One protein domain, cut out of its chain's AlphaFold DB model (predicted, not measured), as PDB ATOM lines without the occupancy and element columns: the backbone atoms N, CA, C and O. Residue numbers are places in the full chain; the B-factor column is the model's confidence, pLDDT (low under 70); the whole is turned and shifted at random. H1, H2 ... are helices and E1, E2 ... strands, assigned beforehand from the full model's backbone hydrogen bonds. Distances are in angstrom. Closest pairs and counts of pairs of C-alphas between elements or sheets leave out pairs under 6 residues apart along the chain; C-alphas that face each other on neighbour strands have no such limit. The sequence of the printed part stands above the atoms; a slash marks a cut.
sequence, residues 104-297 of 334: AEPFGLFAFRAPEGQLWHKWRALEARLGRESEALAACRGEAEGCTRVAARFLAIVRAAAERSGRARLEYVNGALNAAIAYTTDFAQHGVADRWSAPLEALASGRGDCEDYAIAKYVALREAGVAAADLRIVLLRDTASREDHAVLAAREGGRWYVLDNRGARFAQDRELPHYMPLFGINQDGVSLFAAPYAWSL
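This is residues 104 to 297 of the 334 residues of an uncharacterized protein of Bradyrhizobiaceae bacterium (UniProt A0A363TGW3). A strongly twisted sheet of six strands has helices over one face: H6 in the middle of the domain along E3, H3 over E4, and the first part of long H1 over E6. H2 and H5 pack on H6 off the sheet; H1 runs on past the sheet to H2, and at the opposite end of the long axis a tail ends in H7. The 194 printed residues include seven named helices and six named strands, in the order E1, H1 to H6, E2 to E6, H7. The sheet's order is E1 E6 E5 E2 E3 E4, all antiparallel, and the class is mixed, helices and strands. The whole is compact, with a radius of gyration of the C-alphas of 16.2 A, and elongated, spanning 60 by 39 by 28 A.

Edge strand E1, residues 111 to 113, is antiparallel to E6, residues 285 to 289, with N 112 and O 288 at 2.9 A. H1, residues 118 to 142, lies over E6; the C-alphas of Trp 120 and Val 286 are closest, 6.4 A apart. H1 touches H2, residues 149 to 162, with residues 136 to 140 alone, about perpendicular at 88 degrees; Leu 137 and Ala 151 have the closest C-alphas, 6.1 A. H2 and H3, residues 166 to 178, form a helical hairpin at a shallow tilt of 22 degrees, their closest C-alphas being those of Ala 161 and Arg 169, 5.1 A. H3 lies over edge strand E4, residues 255 to 259, along the strands. H4, residues 186 to 190, touches no helix. H5, residues 199 to 205, touches H6, residues 210 to 223, at a steep tilt of 50 degrees; the C-alphas of Pro 199 and Ala 216 are closest, 4.5 A. H6, at a height over the sheet of 8.3 A, is on the same face as H1 and H3, giving two layers, helices on one face of a sheet. E2, residues 231 to 238, E3, residues 244 to 252, and E4 make a meander, each strand the antiparallel neighbour of the one before; N 234 and O 247 are 2.8 A apart, N 257 and O 250 2.8 A. With E5, residues 275 to 282, they make a Greek key, E5 being the antiparallel neighbour of E2, with N 235 and O 279 at 2.9 A. E5 and E6 form a hairpin, with N 287 and O 280 at 2.8 A. Every O i to N i+4 pair is within hydrogen-bond range in H2, H4, H5 and H6, with 19 of 21 in H1 and 8 of 9 in H3; H7, residues 294 to 297, is too short for one.

E1 begins at C-alpha 111 (24.393, -20.696, -15.735). H1 runs 36.7 A from C-alpha 118 (23.664, -35.125, -4.477). H2 measures 19.9 A, H3 19.1 A, H6 20.2 A, E2 19.9 A, E3 25.5 A and E5 19.1 A. H7 ends at C-alpha 297 (17.002, -6.220, -6.547).

The C-alphas of Glu 145 and Leu 297 are farthest apart, 59.9 A. The printed part has no cut. The link from E4 to E5, 15 residues, is long. Residues 291 to 297 have pLDDT under 70.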
ATOM      1  N   ALA A 104      22.334 -17.108 -22.342       91.69
ATOM      2  CA  ALA A 104      21.939 -17.988 -23.451       91.69
ATOM      3  C   ALA A 104      21.036 -19.176 -23.047       91.69
ATOM      4  O   ALA A 104      20.574 -19.925 -23.915       91.69
ATOM      5  N   GLU A 105      20.817 -19.365 -21.747       95.44
ATOM      6  CA  GLU A 105      20.105 -20.495 -21.145       95.44
ATOM      7  C   GLU A 105      18.585 -20.240 -21.049       95.44
ATOM      8  O   GLU A 105      18.132 -19.120 -21.313       95.44
ATOM      9  N   PRO A 106      17.769 -21.255 -20.689       96.12
ATOM     10  CA  PRO A 106      16.334 -21.075 -20.487       96.12
ATOM     11  C   PRO A 106      15.998 -19.888 -19.577       96.12
ATOM     12  O   PRO A 106      16.700 -19.618 -18.601       96.12
ATOM     13  N   PHE A 107      14.891 -19.201 -19.878       94.81
ATOM     14  CA  PHE A 107      14.407 -18.018 -19.155       94.81
ATOM     15  C   PHE A 107      15.365 -16.807 -19.233       94.81
ATOM     16  O   PHE A 107      15.264 -15.879 -18.430       94.81
ATOM     17  N   GLY A 108      16.291 -16.800 -20.204       93.44
ATOM     18  CA  GLY A 108      17.276 -15.729 -20.416       93.44
ATOM     19  C   GLY A 108      18.353 -15.653 -19.331       93.44
ATOM     20  O   GLY A 108      18.983 -14.607 -19.155       93.44
ATOM     21  N   LEU A 109      18.533 -16.731 -18.565       93.25
ATOM     22  CA  LEU A 109      19.445 -16.781 -17.428       93.25
ATOM     23  C   LEU A 109      20.892 -17.035 -17.870       93.25
ATOM     24  O   LEU A 109      21.175 -17.522 -18.965       93.25
ATOM     25  N   PHE A 110      21.827 -16.734 -16.973       92.94
ATOM     26  CA  PHE A 110      23.172 -17.306 -17.013       92.94
ATOM     27  C   PHE A 110      23.180 -18.634 -16.250       92.94
ATOM     28  O   PHE A 110      22.324 -18.865 -15.394       92.94
ATOM     29  N   ALA A 111      24.159 -19.491 -16.519       93.38
ATOM     30  CA  ALA A 111      24.393 -20.696 -15.735       93.38
ATOM     31  C   ALA A 111      25.885 -20.890 -15.463       93.38
ATOM     32  O   ALA A 111      26.738 -20.485 -16.252       93.38
ATOM     33  N   PHE A 112      26.179 -21.539 -14.343       94.38
ATOM     34  CA  PHE A 112      27.522 -21.909 -13.911       94.38
ATOM     35  C   PHE A 112      27.540 -23.409 -13.613       94.38
ATOM     36  O   PHE A 112      26.505 -23.972 -13.257       94.38
ATOM     37  N   ARG A 113      28.691 -24.086 -13.717       95.62
ATOM     38  CA  ARG A 113      28.796 -25.492 -13.281       95.62
ATOM     39  C   ARG A 113      28.388 -25.587 -11.806       95.62
ATOM     40  O   ARG A 113      28.953 -24.882 -10.971       95.62
ATOM     41  N   ALA A 114      27.416 -26.439 -11.483       94.94
ATOM     42  CA  ALA A 114      26.984 -26.618 -10.101       94.94
ATOM     43  C   ALA A 114      28.101 -27.281  -9.273       94.94
ATOM     44  O   ALA A 114      28.778 -28.175  -9.793       94.94
ATOM     45  N   PRO A 115      28.277 -26.917  -7.987       93.81
ATOM     46  CA  PRO A 115      29.146 -27.655  -7.076       93.81
ATOM     47  C   PRO A 115      28.804 -29.152  -7.038       93.81
ATOM     48  O   PRO A 115      27.638 -29.535  -7.136       93.81
ATOM     49  N   GLU A 116      29.823 -29.997  -6.886       93.38
ATOM     50  CA  GLU A 116      29.659 -31.450  -6.754       93.38
ATOM     51  C   GLU A 116      28.819 -31.797  -5.507       93.38
ATOM     52  O   GLU A 116      28.998 -31.212  -4.438       93.38
ATOM     53  N   GLY A 117      27.876 -32.735  -5.640       93.81
ATOM     54  CA  GLY A 117      26.903 -33.047  -4.589       93.81
ATOM     55  C   GLY A 117      25.796 -34.002  -5.044       93.81
ATOM     56  O   GLY A 117      25.903 -34.639  -6.091       93.81
ATOM     57  N   GLN A 118      24.707 -34.102  -4.272       93.19
ATOM     58  CA  GLN A 118      23.664 -35.125  -4.477       93.19
ATOM     59  C   GLN A 118      23.061 -35.134  -5.890       93.19
ATOM     60  O   GLN A 118      22.861 -36.204  -6.460       93.19
ATOM     61  N   LEU A 119      22.835 -33.963  -6.495       94.88
ATOM     62  CA  LEU A 119      22.289 -33.877  -7.851       94.88
ATOM     63  C   LEU A 119      23.254 -34.434  -8.917       94.88
ATOM     64  O   LEU A 119      22.817 -35.109  -9.845       94.88
ATOM     65  N   TRP A 120      24.567 -34.258  -8.739       96.25
ATOM     66  CA  TRP A 120      25.582 -34.898  -9.584       96.25
ATOM     67  C   TRP A 120      25.632 -36.419  -9.394       96.25
ATOM     68  O   TRP A 120      25.829 -37.146 -10.367       96.25
ATOM     69  N   HIS A 121      25.436 -36.922  -8.169       96.31
ATOM     70  CA  HIS A 121      25.345 -38.367  -7.928       96.31
ATOM     71  C   HIS A 121      24.106 -38.979  -8.599       96.31
ATOM     72  O   HIS A 121      24.224 -40.026  -9.235       96.31
ATOM     73  N   LYS A 122      22.945 -38.307  -8.530       94.62
ATOM     74  CA  LYS A 122      21.723 -38.733  -9.236       94.62
ATOM     75  C   LYS A 122      21.893 -38.707 -10.748       94.62
ATOM     76  O   LYS A 122      21.581 -39.704 -11.396       94.62
ATOM     77  N   TRP A 123      22.453 -37.624 -11.293       96.19
ATOM     78  CA  TRP A 123      22.718 -37.514 -12.726       96.19
ATOM     79  C   TRP A 123      23.629 -38.646 -13.220       96.19
ATOM     80  O   TRP A 123      23.224 -39.389 -14.104       96.19
ATOM     81  N   ARG A 124      24.771 -38.901 -12.566       96.88
ATOM     82  CA  ARG A 124      25.683 -40.009 -12.932       96.88
ATOM     83  C   ARG A 124      25.035 -41.395 -12.826       96.88
ATOM     84  O   ARG A 124      25.273 -42.265 -13.663       96.88
ATOM     85  N   ALA A 125      24.182 -41.610 -11.821       96.31
ATOM     86  CA  ALA A 125      23.417 -42.850 -11.667       96.31
ATOM     87  C   ALA A 125      22.292 -43.009 -12.714       96.31
ATOM     88  O   ALA A 125      21.833 -44.128 -12.969       96.31
ATOM     89  N   LEU A 126      21.839 -41.911 -13.327       97.19
ATOM     90  CA  LEU A 126      20.969 -41.927 -14.498       97.19
ATOM     91  C   LEU A 126      21.775 -42.119 -15.791       97.19
ATOM     92  O   LEU A 126      21.422 -43.005 -16.557       97.19
ATOM     93  N   GLU A 127      22.881 -41.400 -16.012       97.25
ATOM     94  CA  GLU A 127      23.773 -41.562 -17.178       97.25
ATOM     95  C   GLU A 127      24.175 -43.031 -17.385       97.25
ATOM     96  O   GLU A 127      24.045 -43.568 -18.484       97.25
ATOM     97  N   ALA A 128      24.554 -43.727 -16.308       96.94
ATOM     98  CA  ALA A 128      24.885 -45.151 -16.352       96.94
ATOM     99  C   ALA A 128      23.703 -46.058 -16.762       96.94
ATOM    100  O   ALA A 128      23.926 -47.157 -17.273       96.94
ATOM    101  N   ARG A 129      22.448 -45.637 -16.540       97.31
ATOM    102  CA  ARG A 129      21.238 -46.324 -17.030       97.31
ATOM    103  C   ARG A 129      20.907 -45.932 -18.469       97.31
ATOM    104  O   ARG A 129      20.616 -46.821 -19.262       97.31
ATOM    105  N   LEU A 130      21.037 -44.652 -18.824       97.56
ATOM    106  CA  LEU A 130      20.856 -44.159 -20.193       97.56
ATOM    107  C   LEU A 130      21.829 -44.820 -21.178       97.56
ATOM    108  O   LEU A 130      21.420 -45.140 -22.287       97.56
ATOM    109  N   GLY A 131      23.071 -45.104 -20.767       97.19
ATOM    110  CA  GLY A 131      24.018 -45.886 -21.572       97.19
ATOM    111  C   GLY A 131      23.485 -47.281 -21.924       97.19
ATOM    112  O   GLY A 131      23.424 -47.638 -23.097       97.19
ATOM    113  N   ARG A 132      22.988 -48.028 -20.927       96.50
ATOM    114  CA  ARG A 132      22.413 -49.373 -21.134       96.50
ATOM    115  C   ARG A 132      21.117 -49.354 -21.948       96.50
ATOM    116  O   ARG A 132      20.865 -50.265 -22.732       96.50
ATOM    117  N   GLU A 133      20.290 -48.321 -21.796       97.19
ATOM    118  CA  GLU A 133      19.125 -48.150 -22.673       97.19
ATOM    119  C   GLU A 133      19.535 -47.767 -24.101       97.19
ATOM    120  O   GLU A 133      18.938 -48.270 -25.047       97.19
ATOM    121  N   SER A 134      20.586 -46.961 -24.286       96.38
ATOM    122  CA  SER A 134      21.142 -46.643 -25.608       96.38
ATOM    123  C   SER A 134      21.674 -47.892 -26.319       96.38
ATOM    124  O   SER A 134      21.442 -48.051 -27.516       96.38
ATOM    125  N   GLU A 135      22.335 -48.804 -25.600       94.75
ATOM    126  CA  GLU A 135      22.755 -50.117 -26.113       94.75
ATOM    127  C   GLU A 135      21.544 -50.955 -26.568       94.75
ATOM    128  O   GLU A 135      21.517 -51.450 -27.695       94.75
ATOM    129  N   ALA A 136      20.492 -51.040 -25.745       94.06
ATOM    130  CA  ALA A 136      19.261 -51.761 -26.089       94.06
ATOM    131  C   ALA A 136      18.492 -51.128 -27.273       94.06
ATOM    132  O   ALA A 136      17.901 -51.837 -28.093       94.06
ATOM    133  N   LEU A 137      18.516 -49.798 -27.393       96.06
ATOM    134  CA  LEU A 137      17.943 -49.060 -28.522       96.06
ATOM    135  C   LEU A 137      18.762 -49.244 -29.803       96.06
ATOM    136  O   LEU A 137      18.177 -49.335 -30.881       96.06
ATOM    137  N   ALA A 138      20.091 -49.324 -29.706       94.38
ATOM    138  CA  ALA A 138      20.964 -49.645 -30.831       94.38
ATOM    139  C   ALA A 138      20.734 -51.081 -31.331       94.38
ATOM    140  O   ALA A 138      20.547 -51.271 -32.532       94.38
ATOM    141  N   ALA A 139      20.635 -52.060 -30.426       92.56
ATOM    142  CA  ALA A 139      20.301 -53.442 -30.774       92.56
ATOM    143  C   ALA A 139      18.954 -53.531 -31.519       92.56
ATOM    144  O   ALA A 139      18.912 -54.014 -32.646       92.56
ATOM    145  N   CYS A 140      17.883 -52.940 -30.967       94.81
ATOM    146  CA  CYS A 140      16.560 -52.916 -31.611       94.81
ATOM    147  C   CYS A 140      16.527 -52.177 -32.975       94.81
ATOM    148  O   CYS A 140      15.604 -52.369 -33.769       94.81
ATOM    149  N   ARG A 141      17.505 -51.308 -33.272       93.19
ATOM    150  CA  ARG A 141      17.635 -50.661 -34.592       93.19
ATOM    151  C   ARG A 141      18.283 -51.567 -35.638       93.19
ATOM    152  O   ARG A 141      17.956 -51.416 -36.812       93.19
ATOM    153  N   GLY A 142      19.211 -52.433 -35.230       86.38
ATOM    154  CA  GLY A 142      19.921 -53.348 -36.125       86.38
ATOM    155  C   GLY A 142      19.177 -54.661 -36.356       86.38
ATOM    156  O   GLY A 142      19.070 -55.113 -37.494       86.38
ATOM    157  N   GLU A 143      18.634 -55.253 -35.291       77.88
ATOM    158  CA  GLU A 143      18.092 -56.613 -35.292       77.88
ATOM    159  C   GLU A 143      16.706 -56.673 -34.630       77.88
ATOM    160  O   GLU A 143      16.390 -55.937 -33.691       77.88
ATOM    161  N   ALA A 144      15.843 -57.554 -35.146       71.00
ATOM    162  CA  ALA A 144      14.507 -57.770 -34.589       71.00
ATOM    163  C   ALA A 144      14.541 -58.657 -33.331       71.00
ATOM    164  O   ALA A 144      13.732 -58.475 -32.417       71.00
ATOM    165  N   GLU A 145      15.481 -59.603 -33.272       72.56
ATOM    166  CA  GLU A 145      15.725 -60.411 -32.081       72.56
ATOM    167  C   GLU A 145      16.371 -59.535 -30.996       72.56
ATOM    168  O   GLU A 145      17.253 -58.725 -31.260       72.56
ATOM    169  N   GLY A 146      15.859 -59.621 -29.766       76.44
ATOM    170  CA  GLY A 146      16.255 -58.732 -28.669       76.44
ATOM    171  C   GLY A 146      15.511 -57.389 -28.600       76.44
ATOM    172  O   GLY A 146      15.506 -56.771 -27.531       76.44
ATOM    173  N   CYS A 147      14.799 -56.944 -29.646       94.31
ATOM    174  CA  CYS A 147      13.993 -55.727 -29.522       94.31
ATOM    175  C   CYS A 147      12.770 -55.935 -28.606       94.31
ATOM    176  O   CYS A 147      11.802 -56.618 -28.949       94.31
ATOM    177  N   THR A 148      12.764 -55.283 -27.439       95.50
ATOM    178  CA  THR A 148      11.599 -55.302 -26.543       95.50
ATOM    179  C   THR A 148      10.454 -54.445 -27.093       95.50
ATOM    180  O   THR A 148      10.668 -53.415 -27.737       95.50
ATOM    181  N   ARG A 149       9.203 -54.799 -26.761       95.69
ATOM    182  CA  ARG A 149       8.015 -53.993 -27.121       95.69
ATOM    183  C   ARG A 149       8.117 -52.538 -26.634       95.69
ATOM    184  O   ARG A 149       7.565 -51.643 -27.269       95.69
ATOM    185  N   VAL A 150       8.821 -52.301 -25.526       97.50
ATOM    186  CA  VAL A 150       9.025 -50.963 -24.951       97.50
ATOM    187  C   VAL A 150      10.063 -50.174 -25.752       97.50
ATOM    188  O   VAL A 150       9.793 -49.029 -26.113       97.50
ATOM    189  N   ALA A 151      11.186 -50.797 -26.130       97.62
ATOM    190  CA  ALA A 151      12.173 -50.197 -27.033       97.62
ATOM    191  C   ALA A 151      11.550 -49.854 -28.397       97.62
ATOM    192  O   ALA A 151      11.685 -48.725 -28.867       97.62
ATOM    193  N   ALA A 152      10.766 -50.768 -28.982       96.81
ATOM    194  CA  ALA A 152      10.019 -50.517 -30.215       96.81
ATOM    195  C   ALA A 152       9.034 -49.335 -30.084       96.81
ATOM    196  O   ALA A 152       8.968 -48.482 -30.970       96.81
ATOM    197  N   ARG A 153       8.297 -49.243 -28.962       97.88
ATOM    198  CA  ARG A 153       7.377 -48.126 -28.664       97.88
ATOM    199  C   ARG A 153       8.120 -46.791 -28.566       97.88
ATOM    200  O   ARG A 153       7.652 -45.806 -29.132       97.88
ATOM    201  N   PHE A 154       9.269 -46.751 -27.891       98.56
ATOM    202  CA  PHE A 154      10.083 -45.538 -27.787       98.56
ATOM    203  C   PHE A 154      10.676 -45.132 -29.142       98.56
ATOM    204  O   PHE A 154      10.549 -43.977 -29.542       98.56
ATOM    205  N   LEU A 155      11.229 -46.081 -29.907       98.12
ATOM    206  CA  LEU A 155      11.762 -45.816 -31.247       98.12
ATOM    207  C   LEU A 155      10.691 -45.348 -32.243       98.12
ATOM    208  O   LEU A 155      11.007 -44.554 -33.128       98.12
ATOM    209  N   ALA A 156       9.434 -45.774 -32.094       98.31
ATOM    210  CA  ALA A 156       8.324 -45.242 -32.885       98.31
ATOM    211  C   ALA A 156       8.065 -43.750 -32.588       98.31
ATOM    212  O   ALA A 156       7.892 -42.967 -33.522       98.31
ATOM    213  N   ILE A 157       8.115 -43.340 -31.311       98.69
ATOM    214  CA  ILE A 157       8.025 -41.924 -30.906       98.69
ATOM    215  C   ILE A 157       9.235 -41.141 -31.442       98.69
ATOM    216  O   ILE A 157       9.063 -40.086 -32.047       98.69
ATOM    217  N   VAL A 158      10.454 -41.668 -31.293       98.75
ATOM    218  CA  VAL A 158      11.686 -41.046 -31.814       98.75
ATOM    219  C   VAL A 158      11.621 -40.840 -33.330       98.75
ATOM    220  O   VAL A 158      11.926 -39.750 -33.812       98.75
ATOM    221  N   ARG A 159      11.189 -41.852 -34.096       98.44
ATOM    222  CA  ARG A 159      11.079 -41.766 -35.561       98.44
ATOM    223  C   ARG A 159      10.079 -40.690 -35.983       98.44
ATOM    224  O   ARG A 159      10.431 -39.805 -36.757       98.44
ATOM    225  N   ALA A 160       8.883 -40.702 -35.399       98.56
ATOM    226  CA  ALA A 160       7.866 -39.689 -35.662       98.56
ATOM    227  C   ALA A 160       8.308 -38.273 -35.231       98.56
ATOM    228  O   ALA A 160       7.930 -37.285 -35.864       98.56
ATOM    229  N   ALA A 161       9.137 -38.140 -34.194       98.50
ATOM    230  CA  ALA A 161       9.750 -36.867 -33.827       98.50
ATOM    231  C   ALA A 161      10.802 -36.405 -34.855       98.50
ATOM    232  O   ALA A 161      10.818 -35.230 -35.222       98.50
ATOM    233  N   ALA A 162      11.641 -37.312 -35.363       98.31
ATOM    234  CA  ALA A 162      12.656 -37.009 -36.376       98.31
ATOM    235  C   ALA A 162      12.035 -36.571 -37.719       98.31
ATOM    236  O   ALA A 162      12.505 -35.605 -38.318       98.31
ATOM    237  N   GLU A 163      10.931 -37.208 -38.130       98.25
ATOM    238  CA  GLU A 163      10.104 -36.846 -39.302       98.25
ATOM    239  C   GLU A 163       9.502 -35.428 -39.229       98.25
ATOM    240  O   GLU A 163       9.043 -34.890 -40.237       98.25
ATOM    241  N   ARG A 164       9.479 -34.810 -38.042       98.19
ATOM    242  CA  ARG A 164       8.957 -33.457 -37.809       98.19
ATOM    243  C   ARG A 164      10.104 -32.465 -37.666       98.19
ATOM    244  O   ARG A 164      11.146 -32.779 -37.094       98.19
ATOM    245  N   SER A 165       9.890 -31.240 -38.134       95.88
ATOM    246  CA  SER A 165      10.830 -30.124 -38.002       95.88
ATOM    247  C   SER A 165      10.304 -29.055 -37.043       95.88
ATOM    248  O   SER A 165       9.099 -28.945 -36.790       95.88
ATOM    249  N   GLY A 166      11.219 -28.249 -36.505       95.50
ATOM    250  CA  GLY A 166      10.868 -27.072 -35.725       95.50
ATOM    251  C   GLY A 166      10.017 -27.370 -34.485       95.50
ATOM    252  O   GLY A 166      10.021 -28.456 -33.898       95.50
ATOM    253  N   ARG A 167       9.158 -26.402 -34.156       96.31
ATOM    254  CA  ARG A 167       8.165 -26.478 -33.073       96.31
ATOM    255  C   ARG A 167       7.250 -27.714 -33.130       96.31
ATOM    256  O   ARG A 167       6.820 -28.176 -32.077       96.31
ATOM    257  N   ALA A 168       6.978 -28.278 -34.311       97.12
ATOM    258  CA  ALA A 168       6.120 -29.458 -34.450       97.12
ATOM    259  C   ALA A 168       6.767 -30.736 -33.879       97.12
ATOM    260  O   ALA A 168       6.058 -31.616 -33.385       97.12
ATOM    261  N   ARG A 169       8.106 -30.827 -33.883       98.12
ATOM    262  CA  ARG A 169       8.853 -31.895 -33.197       98.12
ATOM    263  C   ARG A 169       8.646 -31.823 -31.682       98.12
ATOM    264  O   ARG A 169       8.376 -32.844 -31.052       98.12
ATOM    265  N   LEU A 170       8.716 -30.614 -31.118       97.94
ATOM    266  CA  LEU A 170       8.516 -30.371 -29.688       97.94
ATOM    267  C   LEU A 170       7.074 -30.670 -29.245       97.94
ATOM    268  O   LEU A 170       6.884 -31.321 -28.219       97.94
ATOM    269  N   GLU A 171       6.062 -30.257 -30.022       97.25
ATOM    270  CA  GLU A 171       4.647 -30.532 -29.698       97.25
ATOM    271  C   GLU A 171       4.369 -32.039 -29.711       97.25
ATOM    272  O   GLU A 171       3.739 -32.563 -28.792       97.25
ATOM    273  N   TYR A 172       4.914 -32.748 -30.707       98.00
ATOM    274  CA  TYR A 172       4.761 -34.192 -30.820       98.00
ATOM    275  C   TYR A 172       5.415 -34.952 -29.659       98.00
ATOM    276  O   TYR A 172       4.741 -35.772 -29.042       98.00
ATOM    277  N   VAL A 173       6.680 -34.676 -29.311       98.44
ATOM    278  CA  VAL A 173       7.341 -35.380 -28.192       98.44
ATOM    279  C   VAL A 173       6.672 -35.058 -26.855       98.44
ATOM    280  O   VAL A 173       6.494 -35.963 -26.038       98.44
ATOM    281  N   ASN A 174       6.237 -33.809 -26.644       98.56
ATOM    282  CA  ASN A 174       5.497 -33.439 -25.440       98.56
ATOM    283  C   ASN A 174       4.194 -34.240 -25.316       98.56
ATOM    284  O   ASN A 174       3.987 -34.917 -24.313       98.56
ATOM    285  N   GLY A 175       3.345 -34.211 -26.348       97.94
ATOM    286  CA  GLY A 175       2.060 -34.912 -26.348       97.94
ATOM    287  C   GLY A 175       2.196 -36.436 -26.297       97.94
ATOM    288  O   GLY A 175       1.496 -37.085 -25.522       97.94
ATOM    289  N   ALA A 176       3.117 -37.011 -27.075       97.94
ATOM    290  CA  ALA A 176       3.311 -38.458 -27.157       97.94
ATOM    291  C   ALA A 176       3.761 -39.060 -25.821       97.94
ATOM    292  O   ALA A 176       3.223 -40.086 -25.414       97.94
ATOM    293  N   LEU A 177       4.702 -38.421 -25.115       98.44
ATOM    294  CA  LEU A 177       5.153 -38.908 -23.809       98.44
ATOM    295  C   LEU A 177       4.187 -38.540 -22.679       98.44
ATOM    296  O   LEU A 177       3.958 -39.378 -21.809       98.44
ATOM    297  N   ASN A 178       3.521 -37.379 -22.742       98.25
ATOM    298  CA  ASN A 178       2.461 -37.040 -21.785       98.25
ATOM    299  C   ASN A 178       1.264 -38.009 -21.848       98.25
ATOM    300  O   ASN A 178       0.594 -38.206 -20.841       98.25
ATOM    301  N   ALA A 179       1.012 -38.630 -23.005       97.25
ATOM    302  CA  ALA A 179       0.005 -39.680 -23.177       97.25
ATOM    303  C   ALA A 179       0.543 -41.109 -22.947       97.25
ATOM    304  O   ALA A 179      -0.243 -42.053 -22.862       97.25
ATOM    305  N   ALA A 180       1.866 -41.302 -22.888       97.75
ATOM    306  CA  ALA A 180       2.482 -42.625 -22.768       97.75
ATOM    307  C   ALA A 180       2.815 -43.042 -21.328       97.75
ATOM    308  O   ALA A 180       2.950 -44.248 -21.086       97.75
ATOM    309  N   ILE A 181       2.940 -42.061 -20.429       98.19
ATOM    310  CA  ILE A 181       3.260 -42.188 -19.004       98.19
ATOM    311  C   ILE A 181       2.093 -41.589 -18.198       98.19
ATOM    312  O   ILE A 181       1.564 -40.538 -18.567       98.19
ATOM    313  N   ALA A 182       1.689 -42.235 -17.102       97.88
ATOM    314  CA  ALA A 182       0.671 -41.751 -16.169       97.88
ATOM    315  C   ALA A 182       1.306 -41.264 -14.854       97.88
ATOM    316  O   ALA A 182       2.030 -42.019 -14.198       97.88
ATOM    317  N   TYR A 183       0.997 -40.025 -14.450       97.44
ATOM    318  CA  TYR A 183       1.668 -39.372 -13.325       97.44
ATOM    319  C   TYR A 183       1.497 -40.181 -12.037       97.44
ATOM    320  O   TYR A 183       0.381 -40.432 -11.580       97.44
ATOM    321  N   THR A 184       2.615 -40.629 -11.475       96.81
ATOM    322  CA  THR A 184       2.686 -41.414 -10.244       96.81
ATOM    323  C   THR A 184       3.926 -40.988  -9.493       96.81
ATOM    324  O   THR A 184       4.998 -40.925 -10.073       96.81
ATOM    325  N   THR A 185       3.776 -40.719  -8.204       95.19
ATOM    326  CA  THR A 185       4.887 -40.270  -7.375       95.19
ATOM    327  C   THR A 185       5.829 -41.428  -7.062       95.19
ATOM    328  O   THR A 185       5.364 -42.550  -6.834       95.19
ATOM    329  N   ASP A 186       7.129 -41.161  -6.967       94.19
ATOM    330  CA  ASP A 186       8.143 -42.160  -6.603       94.19
ATOM    331  C   ASP A 186       7.754 -43.047  -5.417       94.19
ATOM    332  O   ASP A 186       7.907 -44.268  -5.448       94.19
ATOM    333  N   PHE A 187       7.195 -42.449  -4.363       94.19
ATOM    334  CA  PHE A 187       6.835 -43.194  -3.159       94.19
ATOM    335  C   PHE A 187       5.676 -44.169  -3.404       94.19
ATOM    336  O   PHE A 187       5.652 -45.256  -2.828       94.19
ATOM    337  N   ALA A 188       4.750 -43.829  -4.305       94.44
ATOM    338  CA  ALA A 188       3.661 -44.707  -4.726       94.44
ATOM    339  C   ALA A 188       4.082 -45.742  -5.791       94.44
ATOM    340  O   ALA A 188       3.379 -46.735  -5.978       94.44
ATOM    341  N   GLN A 189       5.200 -45.521  -6.492       94.00
ATOM    342  CA  GLN A 189       5.706 -46.392  -7.560       94.00
ATOM    343  C   GLN A 189       6.796 -47.369  -7.095       94.00
ATOM    344  O   GLN A 189       6.832 -48.522  -7.523       94.00
ATOM    345  N   HIS A 190       7.689 -46.896  -6.229       92.31
ATOM    346  CA  HIS A 190       8.948 -47.540  -5.861       92.31
ATOM    347  C   HIS A 190       9.180 -47.620  -4.340       92.31
ATOM    348  O   HIS A 190      10.145 -48.255  -3.918       92.31
ATOM    349  N   GLY A 191       8.343 -46.984  -3.508       93.81
ATOM    350  CA  GLY A 191       8.500 -46.967  -2.042       93.81
ATOM    351  C   GLY A 191       9.694 -46.146  -1.529       93.81
ATOM    352  O   GLY A 191      10.018 -46.197  -0.343       93.81
ATOM    353  N   VAL A 192      10.346 -45.389  -2.413       92.12
ATOM    354  CA  VAL A 192      11.457 -44.467  -2.126       92.12
ATOM    355  C   VAL A 192      11.066 -43.048  -2.558       92.12
ATOM    356  O   VAL A 192       9.921 -42.820  -2.931       92.12
ATOM    357  N   ALA A 193      11.973 -42.074  -2.485       89.19
ATOM    358  CA  ALA A 193      11.706 -40.706  -2.928       89.19
ATOM    359  C   ALA A 193      12.811 -40.201  -3.861       89.19
ATOM    360  O   ALA A 193      13.990 -40.359  -3.534       89.19
ATOM    361  N   ASP A 194      12.421 -39.525  -4.948       88.44
ATOM    362  CA  ASP A 194      13.294 -38.794  -5.874       88.44
ATOM    363  C   ASP A 194      14.325 -39.761  -6.523       88.44
ATOM    364  O   ASP A 194      15.533 -39.735  -6.249       88.44
ATOM    365  N   ARG A 195      13.805 -40.700  -7.330       93.75
ATOM    366  CA  ARG A 195      14.441 -41.903  -7.900       93.75
ATOM    367  C   ARG A 195      14.216 -41.980  -9.421       93.75
ATOM    368  O   ARG A 195      13.727 -42.964  -9.974       93.75
ATOM    369  N   TRP A 196      14.764 -40.962 -10.071       97.19
ATOM    370  CA  TRP A 196      14.776 -40.675 -11.506       97.19
ATOM    371  C   TRP A 196      14.901 -41.953 -12.343       97.19
ATOM    372  O   TRP A 196      15.928 -42.631 -12.255       97.19
ATOM    373  N   SER A 197      13.903 -42.286 -13.149       97.25
ATOM    374  CA  SER A 197      13.874 -43.437 -14.054       97.25
ATOM    375  C   SER A 197      14.516 -43.120 -15.405       97.25
ATOM    376  O   SER A 197      14.649 -41.966 -15.814       97.25
ATOM    377  N   ALA A 198      14.910 -44.162 -16.133       98.06
ATOM    378  CA  ALA A 198      15.312 -44.036 -17.535       98.06
ATOM    379  C   ALA A 198      14.093 -44.187 -18.494       98.06
ATOM    380  O   ALA A 198      13.045 -44.690 -18.079       98.06
ATOM    381  N   PRO A 199      14.160 -43.709 -19.755       98.50
ATOM    382  CA  PRO A 199      13.012 -43.678 -20.670       98.50
ATOM    383  C   PRO A 199      12.292 -45.016 -20.902       98.50
ATOM    384  O   PRO A 199      11.060 -45.037 -20.954       98.50
ATOM    385  N   LEU A 200      13.015 -46.131 -21.056       98.38
ATOM    386  CA  LEU A 200      12.404 -47.454 -21.227       98.38
ATOM    387  C   LEU A 200      11.874 -47.994 -19.899       98.38
ATOM    388  O   LEU A 200      10.818 -48.618 -19.894       98.38
ATOM    389  N   GLU A 201      12.536 -47.710 -18.779       97.31
ATOM    390  CA  GLU A 201      12.017 -47.995 -17.436       97.31
ATOM    391  C   GLU A 201      10.641 -47.329 -17.199       97.31
ATOM    392  O   GLU A 201       9.662 -48.027 -16.916       97.31
ATOM    393  N   ALA A 202      10.521 -46.015 -17.431       97.69
ATOM    394  CA  ALA A 202       9.266 -45.267 -17.276       97.69
ATOM    395  C   ALA A 202       8.173 -45.677 -18.289       97.69
ATOM    396  O   ALA A 202       6.976 -45.626 -17.996       97.69
ATOM    397  N   LEU A 203       8.554 -46.124 -19.493       98.31
ATOM    398  CA  LEU A 203       7.611 -46.638 -20.498       98.31
ATOM    399  C   LEU A 203       7.240 -48.117 -20.317       98.31
ATOM    400  O   LEU A 203       6.241 -48.548 -20.905       98.31
ATOM    401  N   ALA A 204       8.006 -48.879 -19.529       97.88
ATOM    402  CA  ALA A 204       7.706 -50.258 -19.148       97.88
ATOM    403  C   ALA A 204       6.721 -50.317 -17.973       97.88
ATOM    404  O   ALA A 204       5.785 -51.115 -18.008       97.88
ATOM    405  N   SER A 205       6.886 -49.444 -16.972       97.31
ATOM    406  CA  SER A 205       5.865 -49.204 -15.942       97.31
ATOM    407  C   SER A 205       4.638 -48.487 -16.519       97.31
ATOM    408  O   SER A 205       3.515 -48.721 -16.071       97.31
ATOM    409  N   GLY A 206       4.855 -47.604 -17.504       98.06
ATOM    410  CA  GLY A 206       3.870 -46.633 -17.979       98.06
ATOM    411  C   GLY A 206       3.607 -45.516 -16.964       98.06
ATOM    412  O   GLY A 206       2.529 -44.924 -16.992       98.06
ATOM    413  N   ARG A 207       4.529 -45.278 -16.021       98.06
ATOM    414  CA  ARG A 207       4.328 -44.452 -14.820       98.06
ATOM    415  C   ARG A 207       5.632 -43.778 -14.360       98.06
ATOM    416  O   ARG A 207       6.707 -44.356 -14.520       98.06
ATOM    417  N   GLY A 208       5.507 -42.587 -13.778       97.62
ATOM    418  CA  GLY A 208       6.585 -41.797 -13.164       97.62
ATOM    419  C   GLY A 208       6.101 -40.386 -12.810       97.62
ATOM    420  O   GLY A 208       4.951 -40.045 -13.111       97.62
ATOM    421  N   ASP A 209       6.940 -39.560 -12.187       97.25
ATOM    422  CA  ASP A 209       6.669 -38.156 -11.848       97.25
ATOM    423  C   ASP A 209       7.461 -37.162 -12.730       97.25
ATOM    424  O   ASP A 209       7.675 -37.417 -13.914       97.25
ATOM    425  N   CYS A 210       7.704 -35.927 -12.286       98.06
ATOM    426  CA  CYS A 210       7.958 -34.811 -13.208       98.06
ATOM    427  C   CYS A 210       9.295 -34.895 -13.962       98.06
ATOM    428  O   CYS A 210       9.357 -34.539 -15.144       98.06
ATOM    429  N   GLU A 211      10.349 -35.394 -13.322       97.94
ATOM    430  CA  GLU A 211      11.640 -35.605 -13.963       97.94
ATOM    431  C   GLU A 211      11.608 -36.795 -14.916       97.94
ATOM    432  O   GLU A 211      12.187 -36.683 -15.989       97.94
ATOM    433  N   ASP A 212      10.872 -37.872 -14.617       98.50
ATOM    434  CA  ASP A 212      10.754 -39.041 -15.505       98.50
ATOM    435  C   ASP A 212      10.228 -38.637 -16.888       98.50
ATOM    436  O   ASP A 212      10.761 -39.047 -17.924       98.50
ATOM    437  N   TYR A 213       9.238 -37.740 -16.926       98.75
ATOM    438  CA  TYR A 213       8.750 -37.160 -18.179       98.75
ATOM    439  C   TYR A 213       9.803 -36.243 -18.824       98.75
ATOM    440  O   TYR A 213       9.960 -36.269 -20.044       98.75
ATOM    441  N   ALA A 214      10.524 -35.425 -18.049       98.75
ATOM    442  CA  ALA A 214      11.563 -34.536 -18.580       98.75
ATOM    443  C   ALA A 214      12.750 -35.319 -19.181       98.75
ATOM    444  O   ALA A 214      13.226 -34.972 -20.262       98.75
ATOM    445  N   ILE A 215      13.171 -36.407 -18.531       98.81
ATOM    446  CA  ILE A 215      14.213 -37.350 -18.958       98.81
ATOM    447  C   ILE A 215      13.762 -38.096 -20.215       98.81
ATOM    448  O   ILE A 215      14.483 -38.100 -21.215       98.81
ATOM    449  N   ALA A 216      12.551 -38.665 -20.215       98.81
ATOM    450  CA  ALA A 216      12.001 -39.352 -21.382       98.81
ATOM    451  C   ALA A 216      11.933 -38.423 -22.608       98.81
ATOM    452  O   ALA A 216      12.339 -38.814 -23.703       98.81
ATOM    453  N   LYS A 217      11.490 -37.169 -22.424       98.81
ATOM    454  CA  LYS A 217      11.453 -36.153 -23.490       98.81
ATOM    455  C   LYS A 217      12.853 -35.714 -23.924       98.81
ATOM    456  O   LYS A 217      13.067 -35.506 -25.117       98.81
ATOM    457  N   TYR A 218      13.801 -35.593 -22.988       98.88
ATOM    458  CA  TYR A 218      15.187 -35.212 -23.271       98.88
ATOM    459  C   TYR A 218      15.825 -36.243 -24.197       98.88
ATOM    460  O   TYR A 218      16.277 -35.892 -25.286       98.88
ATOM    461  N   VAL A 219      15.775 -37.524 -23.819       98.75
ATOM    462  CA  VAL A 219      16.329 -38.608 -24.638       98.75
ATOM    463  C   VAL A 219      15.568 -38.732 -25.957       98.75
ATOM    464  O   VAL A 219      16.203 -38.804 -27.002       98.75
ATOM    465  N   ALA A 220      14.232 -38.646 -25.966       98.81
ATOM    466  CA  ALA A 220      13.461 -38.715 -27.211       98.81
ATOM    467  C   ALA A 220      13.834 -37.607 -28.215       98.81
ATOM    468  O   ALA A 220      13.875 -37.868 -29.417       98.81
ATOM    469  N   LEU A 221      14.145 -36.389 -27.750       98.75
ATOM    470  CA  LEU A 221      14.621 -35.305 -28.616       98.75
ATOM    471  C   LEU A 221      16.099 -35.452 -29.010       98.75
ATOM    472  O   LEU A 221      16.425 -35.154 -30.160       98.75
ATOM    473  N   ARG A 222      16.977 -35.956 -28.128       98.44
ATOM    474  CA  ARG A 222      18.373 -36.298 -28.481       98.44
ATOM    475  C   ARG A 222      18.418 -37.351 -29.590       98.44
ATOM    476  O   ARG A 222      19.065 -37.131 -30.609       98.44
ATOM    477  N   GLU A 223      17.666 -38.438 -29.428       98.31
ATOM    478  CA  GLU A 223      17.552 -39.532 -30.399       98.31
ATOM    479  C   GLU A 223      16.848 -39.099 -31.701       98.31
ATOM    480  O   GLU A 223      17.100 -39.670 -32.760       98.31
ATOM    481  N   ALA A 224      16.003 -38.060 -31.650       98.31
ATOM    482  CA  ALA A 224      15.409 -37.404 -32.821       98.31
ATOM    483  C   ALA A 224      16.302 -36.298 -33.434       98.31
ATOM    484  O   ALA A 224      15.831 -35.486 -34.235       98.31
ATOM    485  N   GLY A 225      17.587 -36.245 -33.064       97.44
ATOM    486  CA  GLY A 225      18.594 -35.379 -33.681       97.44
ATOM    487  C   GLY A 225      18.640 -33.935 -33.171       97.44
ATOM    488  O   GLY A 225      19.231 -33.088 -33.836       97.44
ATOM    489  N   VAL A 226      18.035 -33.617 -32.020       98.19
ATOM    490  CA  VAL A 226      18.222 -32.310 -31.363       98.19
ATOM    491  C   VAL A 226      19.535 -32.316 -30.568       98.19
ATOM    492  O   VAL A 226      19.848 -33.275 -29.853       98.19
ATOM    493  N   ALA A 227      20.333 -31.253 -30.693       97.44
ATOM    494  CA  ALA A 227      21.609 -31.141 -29.993       97.44
ATOM    495  C   ALA A 227      21.407 -30.926 -28.481       97.44
ATOM    496  O   ALA A 227      20.504 -30.212 -28.056       97.44
ATOM    497  N   ALA A 228      22.283 -31.493 -27.645       96.31
ATOM    498  CA  ALA A 228      22.219 -31.284 -26.191       96.31
ATOM    499  C   ALA A 228      22.467 -29.826 -25.776       96.31
ATOM    500  O   ALA A 228      22.013 -29.408 -24.714       96.31
ATOM    501  N   ALA A 229      23.157 -29.040 -26.609       96.69
ATOM    502  CA  ALA A 229      23.302 -27.601 -26.405       96.69
ATOM    503  C   ALA A 229      21.933 -26.893 -26.362       96.69
ATOM    504  O   ALA A 229      21.774 -25.941 -25.601       96.69
ATOM    505  N   ASP A 230      20.945 -27.420 -27.091       98.25
ATOM    506  CA  ASP A 230      19.571 -26.924 -27.205       98.25
ATOM    507  C   ASP A 230      18.581 -27.616 -26.247       98.25
ATOM    508  O   ASP A 230      17.379 -27.402 -26.364       98.25
ATOM    509  N   LEU A 231      19.035 -28.445 -25.298       98.69
ATOM    510  CA  LEU A 231      18.163 -29.159 -24.352       98.69
ATOM    511  C   LEU A 231      18.656 -29.011 -22.905       98.69
ATOM    512  O   LEU A 231      19.836 -29.214 -22.625       98.69
ATOM    513  N   ARG A 232      17.750 -28.709 -21.969       98.50
ATOM    514  CA  ARG A 232      18.013 -28.698 -20.520       98.50
ATOM    515  C   ARG A 232      16.868 -29.369 -19.773       98.50
ATOM    516  O   ARG A 232      15.743 -28.875 -19.820       98.50
ATOM    517  N   ILE A 233      17.148 -30.432 -19.027       98.75
ATOM    518  CA  ILE A 233      16.264 -30.836 -17.927       98.75
ATOM    519  C   ILE A 233      16.399 -29.740 -16.866       98.75
ATOM    520  O   ILE A 233      17.497 -29.482 -16.376       98.75
ATOM    521  N   VAL A 234      15.308 -29.037 -16.575       98.50
ATOM    522  CA  VAL A 234      15.271 -27.898 -15.655       98.50
ATOM    523  C   VAL A 234      14.556 -28.319 -14.379       98.50
ATOM    524  O   VAL A 234      13.378 -28.671 -14.418       98.50
ATOM    525  N   LEU A 235      15.261 -28.228 -13.252       98.06
ATOM    526  CA  LEU A 235      14.670 -28.298 -11.919       98.06
ATOM    527  C   LEU A 235      14.341 -26.878 -11.460       98.06
ATOM    528  O   LEU A 235      15.201 -25.988 -11.506       98.06
ATOM    529  N   LEU A 236      13.102 -26.660 -11.030       96.75
ATOM    530  CA  LEU A 236      12.555 -25.341 -10.723       96.75
ATOM    531  C   LEU A 236      11.635 -25.373  -9.502       96.75
ATOM    532  O   LEU A 236      11.130 -26.421  -9.112       96.75
ATOM    533  N   ARG A 237      11.376 -24.199  -8.927       95.88
ATOM    534  CA  ARG A 237      10.281 -23.974  -7.977       95.88
ATOM    535  C   ARG A 237       9.130 -23.306  -8.725       95.88
ATOM    536  O   ARG A 237       9.297 -22.199  -9.236       95.88
ATOM    537  N   ASP A 238       7.970 -23.952  -8.768       94.88
ATOM    538  CA  ASP A 238       6.725 -23.304  -9.182       94.88
ATOM    539  C   ASP A 238       6.260 -22.426  -8.012       94.88
ATOM    540  O   ASP A 238       6.008 -22.902  -6.902       94.88
ATOM    541  N   THR A 239       6.214 -21.112  -8.226       94.69
ATOM    542  CA  THR A 239       5.834 -20.138  -7.191       94.69
ATOM    543  C   THR A 239       4.318 -19.966  -7.059       94.69
ATOM    544  O   THR A 239       3.855 -19.508  -6.010       94.69
ATOM    545  N   ALA A 240       3.541 -20.375  -8.068       92.06
ATOM    546  CA  ALA A 240       2.083 -20.322  -8.054       92.06
ATOM    547  C   ALA A 240       1.494 -21.513  -7.281       92.06
ATOM    548  O   ALA A 240       0.651 -21.316  -6.404       92.06
ATOM    549  N   SER A 241       1.976 -22.735  -7.539       92.19
ATOM    550  CA  SER A 241       1.590 -23.933  -6.772       92.19
ATOM    551  C   SER A 241       2.372 -24.096  -5.459       92.19
ATOM    552  O   SER A 241       1.865 -24.697  -4.507       92.19
ATOM    553  N   ARG A 242       3.568 -23.492  -5.384       93.12
ATOM    554  CA  ARG A 242       4.538 -23.532  -4.272       93.12
ATOM    555  C   ARG A 242       5.278 -24.865  -4.103       93.12
ATOM    556  O   ARG A 242       5.748 -25.144  -2.997       93.12
ATOM    557  N   GLU A 243       5.471 -25.651  -5.158       91.81
ATOM    558  CA  GLU A 243       6.200 -26.935  -5.125       91.81
ATOM    559  C   GLU A 243       7.481 -26.935  -5.983       91.81
ATOM    560  O   GLU A 243       7.614 -26.141  -6.914       91.81
ATOM    561  N   ASP A 244       8.446 -27.800  -5.656       94.56
ATOM    562  CA  ASP A 244       9.557 -28.083  -6.574       94.56
ATOM    563  C   ASP A 244       9.026 -28.972  -7.717       94.56
ATOM    564  O   ASP A 244       8.163 -29.824  -7.507       94.56
ATOM    565  N   HIS A 245       9.510 -28.743  -8.935       97.12
ATOM    566  CA  HIS A 245       9.016 -29.373 -10.162       97.12
ATOM    567  C   HIS A 245      10.153 -29.532 -11.183       97.12
ATOM    568  O   HIS A 245      11.187 -28.860 -11.093       97.12
ATOM    569  N   ALA A 246       9.967 -30.416 -12.160       98.25
ATOM    570  CA  ALA A 246      10.947 -30.711 -13.200       98.25
ATOM    571  C   ALA A 246      10.307 -30.692 -14.595       98.25
ATOM    572  O   ALA A 246       9.214 -31.214 -14.808       98.25
ATOM    573  N   VAL A 247      11.001 -30.081 -15.555       98.69
ATOM    574  CA  VAL A 247      10.536 -29.898 -16.941       98.69
ATOM    575  C   VAL A 247      11.688 -30.062 -17.925       98.69
ATOM    576  O   VAL A 247      12.854 -29.968 -17.550       98.69
ATOM    577  N   LEU A 248      11.384 -30.240 -19.211       98.81
ATOM    578  CA  LEU A 248      12.379 -30.089 -20.273       98.81
ATOM    579  C   LEU A 248      12.238 -28.715 -20.932       98.81
ATOM    580  O   LEU A 248      11.192 -28.412 -21.500       98.81
ATOM    581  N   ALA A 249      13.303 -27.918 -20.916       98.62
ATOM    582  CA  ALA A 249      13.446 -26.767 -21.796       98.62
ATOM    583  C   ALA A 249      14.174 -27.184 -23.087       98.62
ATOM    584  O   ALA A 249      15.231 -27.815 -23.031       98.62
ATOM    585  N   ALA A 250      13.618 -26.820 -24.241       98.50
ATOM    586  CA  ALA A 250      14.174 -27.102 -25.563       98.50
ATOM    587  C   ALA A 250      14.266 -25.820 -26.405       98.50
ATOM    588  O   ALA A 250      13.300 -25.059 -26.474       98.50
ATOM    589  N   ARG A 251      15.416 -25.565 -27.037       97.94
ATOM    590  CA  ARG A 251      15.658 -24.380 -27.865       97.94
ATOM    591  C   ARG A 251      15.324 -24.665 -29.325       97.94
ATOM    592  O   ARG A 251      15.783 -25.644 -29.897       97.94
ATOM    593  N   GLU A 252      14.530 -23.789 -29.925       96.81
ATOM    594  CA  GLU A 252      14.086 -23.878 -31.316       96.81
ATOM    595  C   GLU A 252      13.869 -22.463 -31.872       96.81
ATOM    596  O   GLU A 252      13.338 -21.597 -31.177       96.81
ATOM    597  N   GLY A 253      14.317 -22.186 -33.100       94.88
ATOM    598  CA  GLY A 253      14.249 -20.844 -33.696       94.88
ATOM    599  C   GLY A 253      14.864 -19.731 -32.828       94.88
ATOM    600  O   GLY A 253      14.353 -18.611 -32.812       94.88
ATOM    601  N   GLY A 254      15.902 -20.048 -32.044       94.50
ATOM    602  CA  GLY A 254      16.536 -19.125 -31.092       94.50
ATOM    603  C   GLY A 254      15.734 -18.839 -29.812       94.50
ATOM    604  O   GLY A 254      16.084 -17.918 -29.080       94.50
ATOM    605  N   ARG A 255      14.665 -19.595 -29.525       96.50
ATOM    606  CA  ARG A 255      13.777 -19.414 -28.358       96.50
ATOM    607  C   ARG A 255      13.699 -20.690 -27.529       96.50
ATOM    608  O   ARG A 255      13.657 -21.776 -28.098       96.50
ATOM    609  N   TRP A 256      13.625 -20.570 -26.206       97.94
ATOM    610  CA  TRP A 256      13.425 -21.716 -25.316       97.94
ATOM    611  C   TRP A 256      11.935 -22.001 -25.096       97.94
ATOM    612  O   TRP A 256      11.157 -21.107 -24.776       97.94
ATOM    613  N   TYR A 257      11.542 -23.262 -25.232       98.38
ATOM    614  CA  TYR A 257      10.184 -23.756 -25.021       98.38
ATOM    615  C   TYR A 257      10.167 -24.807 -23.912       98.38
ATOM    616  O   TYR A 257      11.067 -25.640 -23.843       98.38
ATOM    617  N   VAL A 258       9.144 -24.784 -23.057       98.50
ATOM    618  CA  VAL A 258       9.040 -25.651 -21.873       98.50
ATOM    619  C   VAL A 258       8.004 -26.750 -22.099       98.50
ATOM    620  O   VAL A 258       6.814 -26.480 -22.264       98.50
ATOM    621  N   LEU A 259       8.475 -27.997 -22.117       98.56
ATOM    622  CA  LEU A 259       7.712 -29.216 -22.381       98.56
ATOM    623  C   LEU A 259       7.310 -29.884 -21.052       98.56
ATOM    624  O   LEU A 259       7.899 -30.879 -20.615       98.56
ATOM    625  N   ASP A 260       6.301 -29.315 -20.399       97.94
ATOM    626  CA  ASP A 260       5.780 -29.763 -19.101       97.94
ATOM    627  C   ASP A 260       4.940 -31.061 -19.201       97.94
ATOM    628  O   ASP A 260       4.386 -31.375 -20.256       97.94
ATOM    629  N   ASN A 261       4.832 -31.847 -18.124       96.94
ATOM    630  CA  ASN A 261       3.915 -32.996 -18.054       96.94
ATOM    631  C   ASN A 261       2.470 -32.610 -17.677       96.94
ATOM    632  O   ASN A 261       1.536 -33.323 -18.040       96.94
ATOM    633  N   ARG A 262       2.274 -31.456 -17.032       93.69
ATOM    634  CA  ARG A 262       0.977 -30.893 -16.612       93.69
ATOM    635  C   ARG A 262       0.122 -30.386 -17.779       93.69
ATOM    636  O   ARG A 262      -1.080 -30.192 -17.617       93.69
ATOM    637  N   GLY A 263       0.729 -30.135 -18.944       84.50
ATOM    638  CA  GLY A 263       0.078 -29.511 -20.098       84.50
ATOM    639  C   GLY A 263       0.380 -30.218 -21.418       84.50
ATOM    640  O   GLY A 263       1.523 -30.554 -21.719       84.50
ATOM    641  N   ALA A 264      -0.647 -30.418 -22.249       74.75
ATOM    642  CA  ALA A 264      -0.486 -31.019 -23.577       74.75
ATOM    643  C   ALA A 264       0.323 -30.127 -24.542       74.75
ATOM    644  O   ALA A 264       1.066 -30.634 -25.382       74.75
ATOM    645  N   ARG A 265       0.210 -28.800 -24.398       81.06
ATOM    646  CA  ARG A 265       0.951 -27.806 -25.188       81.06
ATOM    647  C   ARG A 265       2.174 -27.333 -24.407       81.06
ATOM    648  O   ARG A 265       2.062 -27.079 -23.213       81.06
ATOM    649  N   PHE A 266       3.302 -27.156 -25.090       88.00
ATOM    650  CA  PHE A 266       4.438 -26.419 -24.532       88.00
ATOM    651  C   PHE A 266       4.181 -24.903 -24.600       88.00
ATOM    652  O   PHE A 266       3.491 -24.426 -25.506       88.00
ATOM    653  N   ALA A 267       4.780 -24.144 -23.683       94.38
ATOM    654  CA  ALA A 267       4.794 -22.674 -23.692       94.38
ATOM    655  C   ALA A 267       6.200 -22.146 -24.030       94.38
ATOM    656  O   ALA A 267       7.166 -22.914 -23.983       94.38
ATOM    657  N   GLN A 268       6.352 -20.860 -24.373       97.00
ATOM    658  CA  GLN A 268       7.684 -20.242 -24.362       97.00
ATOM    659  C   GLN A 268       8.118 -19.967 -22.910       97.00
ATOM    660  O   GLN A 268       7.292 -19.635 -22.064       97.00
ATOM    661  N   ASP A 269       9.411 -20.061 -22.615       95.69
ATOM    662  CA  ASP A 269      10.001 -19.779 -21.297       95.69
ATOM    663  C   ASP A 269       9.509 -18.465 -20.646       95.69
ATOM    664  O   ASP A 269       9.036 -18.455 -19.510       95.69
ATOM    665  N   ARG A 270       9.516 -17.365 -21.404       93.25
ATOM    666  CA  ARG A 270       9.042 -16.030 -20.991       93.25
ATOM    667  C   ARG A 270       7.546 -15.954 -20.643       93.25
ATOM    668  O   ARG A 270       7.109 -14.957 -20.078       93.25
ATOM    669  N   GLU A 271       6.751 -16.952 -21.032       95.00
ATOM    670  CA  GLU A 271       5.306 -17.032 -20.756       95.00
ATOM    671  C   GLU A 271       5.022 -17.730 -19.409       95.00
ATOM    672  O   GLU A 271       3.873 -17.794 -18.975       95.00
ATOM    673  N   LEU A 272       6.068 -18.192 -18.708       94.94
ATOM    674  CA  LEU A 272       6.001 -18.899 -17.427       94.94
ATOM    675  C   LEU A 272       6.723 -18.132 -16.290       94.94
ATOM    676  O   LEU A 272       7.585 -18.697 -15.621       94.94
ATOM    677  N   PRO A 273       6.375 -16.857 -16.001       93.19
ATOM    678  CA  PRO A 273       7.076 -16.028 -15.005       93.19
ATOM    679  C   PRO A 273       6.916 -16.507 -13.550       93.19
ATOM    680  O   PRO A 273       7.535 -15.954 -12.647       93.19
ATOM    681  N   HIS A 274       6.065 -17.509 -13.313       92.75
ATOM    682  CA  HIS A 274       5.876 -18.160 -12.019       92.75
ATOM    683  C   HIS A 274       6.849 -19.332 -11.798       92.75
ATOM    684  O   HIS A 274       6.967 -19.807 -10.667       92.75
ATOM    685  N   TYR A 275       7.560 -19.791 -12.831       95.44
ATOM    686  CA  TYR A 275       8.634 -20.771 -12.682       95.44
ATOM    687  C   TYR A 275       9.932 -20.053 -12.318       95.44
ATOM    688  O   TYR A 275      10.368 -19.140 -13.015       95.44
ATOM    689  N   MET A 276      10.562 -20.493 -11.230       95.56
ATOM    690  CA  MET A 276      11.895 -20.063 -10.820       95.56
ATOM    691  C   MET A 276      12.879 -21.215 -11.078       95.56
ATOM    692  O   MET A 276      12.949 -22.132 -10.255       95.56
ATOM    693  N   PRO A 277      13.614 -21.217 -12.208       96.19
ATOM    694  CA  PRO A 277      14.622 -22.232 -12.507       96.19
ATOM    695  C   PRO A 277      15.740 -22.187 -11.474       96.19
ATOM    696  O   PRO A 277      16.163 -21.104 -11.077       96.19
ATOM    697  N   LEU A 278      16.234 -23.352 -11.062       95.38
ATOM    698  CA  LEU A 278      17.294 -23.474 -10.059       95.38
ATOM    699  C   LEU A 278      18.489 -24.256 -10.614       95.38
ATOM    700  O   LEU A 278      19.619 -23.779 -10.522       95.38
ATOM    701  N   PHE A 279      18.245 -25.388 -11.280       97.25
ATOM    702  CA  PHE A 279      19.291 -26.167 -11.953       97.25
ATOM    703  C   PHE A 279      18.901 -26.514 -13.388       97.25
ATOM    704  O   PHE A 279      17.736 -26.801 -13.664       97.25
ATOM    705  N   GLY A 280      19.887 -26.519 -14.283       97.62
ATOM    706  CA  GLY A 280      19.785 -27.006 -15.657       97.62
ATOM    707  C   GLY A 280      20.746 -28.168 -15.863       97.62
ATOM    708  O   GLY A 280      21.874 -28.120 -15.379       97.62
ATOM    709  N   ILE A 281      20.303 -29.224 -16.541       98.25
ATOM    710  CA  ILE A 281      21.069 -30.465 -16.698       98.25
ATOM    711  C   ILE A 281      21.023 -30.923 -18.154       98.25
ATOM    712  O   ILE A 281      19.960 -30.931 -18.782       98.25
ATOM    713  N   ASN A 282      22.177 -31.307 -18.690       95.81
ATOM    714  CA  ASN A 282      22.329 -31.914 -20.011       95.81
ATOM    715  C   ASN A 282      23.549 -32.864 -20.019       95.81
ATOM    716  O   ASN A 282      24.072 -33.225 -18.968       95.81
ATOM    717  N   GLN A 283      24.022 -33.260 -21.205       93.94
ATOM    718  CA  GLN A 283      25.206 -34.120 -21.377       93.94
ATOM    719  C   GLN A 283      26.502 -33.561 -20.747       93.94
ATOM    720  O   GLN A 283      27.423 -34.324 -20.480       93.94
ATOM    721  N   ASP A 284      26.599 -32.241 -20.558       93.56
ATOM    722  CA  ASP A 284      27.783 -31.570 -20.007       93.56
ATOM    723  C   ASP A 284      27.735 -31.563 -18.454       93.56
ATOM    724  O   ASP A 284      28.693 -31.176 -17.772       93.56
ATOM    725  N   GLY A 285      26.619 -32.054 -17.896       95.88
ATOM    726  CA  GLY A 285      26.380 -32.311 -16.484       95.88
ATOM    727  C   GLY A 285      25.384 -31.344 -15.846       95.88
ATOM    728  O   GLY A 285      24.419 -30.910 -16.474       95.88
ATOM    729  N   VAL A 286      25.600 -31.033 -14.564       97.56
ATOM    730  CA  VAL A 286      24.703 -30.190 -13.761       97.56
ATOM    731  C   VAL A 286      25.209 -28.747 -13.712       97.56
ATOM    732  O   VAL A 286      26.328 -28.466 -13.269       97.56
ATOM    733  N   SER A 287      24.342 -27.811 -14.082       96.69
ATOM    734  CA  SER A 287      24.550 -26.372 -13.956       96.69
ATOM    735  C   SER A 287      23.582 -25.755 -12.946       96.69
ATOM    736  O   SER A 287      22.398 -26.085 -12.909       96.69
ATOM    737  N   LEU A 288      24.085 -24.831 -12.132       95.50
ATOM    738  CA  LEU A 288      23.293 -23.938 -11.293       95.50
ATOM    739  C   LEU A 288      22.923 -22.714 -12.138       95.50
ATOM    740  O   LEU A 288      23.811 -22.065 -12.700       95.50
ATOM    741  N   PHE A 289      21.637 -22.380 -12.227       93.94
ATOM    742  CA  PHE A 289      21.227 -21.142 -12.885       93.94
ATOM    743  C   PHE A 289      21.550 -19.927 -12.012       93.94
ATOM    744  O   PHE A 289      21.485 -19.982 -10.784       93.94
ATOM    745  N   ALA A 290      21.782 -18.783 -12.655       87.00
ATOM    746  CA  ALA A 290      21.712 -17.457 -12.049       87.00
ATOM    747  C   ALA A 290      20.246 -17.076 -11.742       87.00
ATOM    748  O   ALA A 290      19.754 -16.022 -12.145       87.00
ATOM    749  N   ALA A 291      19.545 -17.981 -11.051       64.75
ATOM    750  CA  ALA A 291      18.198 -17.811 -10.541       64.75
ATOM    751  C   ALA A 291      18.109 -16.484  -9.772       64.75
ATOM    752  O   ALA A 291      19.060 -16.122  -9.068       64.75
ATOM    753  N   PRO A 292      17.009 -15.724  -9.899       51.38
ATOM    754  CA  PRO A 292      17.013 -14.326  -9.510       51.38
ATOM    755  C   PRO A 292      16.984 -14.119  -7.985       51.38
ATOM    756  O   PRO A 292      15.975 -13.711  -7.416       51.38
ATOM    757  N   TYR A 293      18.168 -14.147  -7.362       45.47
ATOM    758  CA  TYR A 293      18.502 -13.222  -6.267       45.47
ATOM    759  C   TYR A 293      18.147 -11.768  -6.664       45.47
ATOM    760  O   TYR A 293      17.759 -10.955  -5.828       45.47
ATOM    761  N   ALA A 294      18.162 -11.474  -7.970       42.56
ATOM    762  CA  ALA A 294      17.635 -10.259  -8.581       42.56
ATOM    763  C   ALA A 294      16.116 -10.009  -8.408       42.56
ATOM    764  O   ALA A 294      15.677  -8.905  -8.717       42.56
ATOM    765  N   TRP A 295      15.305 -10.945  -7.889       40.31
ATOM    766  CA  TRP A 295      13.929 -10.633  -7.460       40.31
ATOM    767  C   TRP A 295      13.947  -9.613  -6.311       40.31
ATOM    768  O   TRP A 295      13.200  -8.640  -6.340       40.31
ATOM    769  N   SER A 296      14.889  -9.770  -5.370       41.34
ATOM    770  CA  SER A 296      15.167  -8.774  -4.326       41.34
ATOM    771  C   SER A 296      15.559  -7.420  -4.937       41.34
ATOM    772  O   SER A 296      14.988  -6.384  -4.602       41.34
ATOM    773  N   LEU A 297      16.471  -7.436  -5.917       40.06
ATOM    774  CA  LEU A 297      17.002  -6.220  -6.547       40.06
ATOM    775  C   LEU A 297      15.966  -5.468  -7.404       40.06
ATOM    776  O   LEU A 297      16.034  -4.248  -7.495       40.06
TER     777      LEU A 297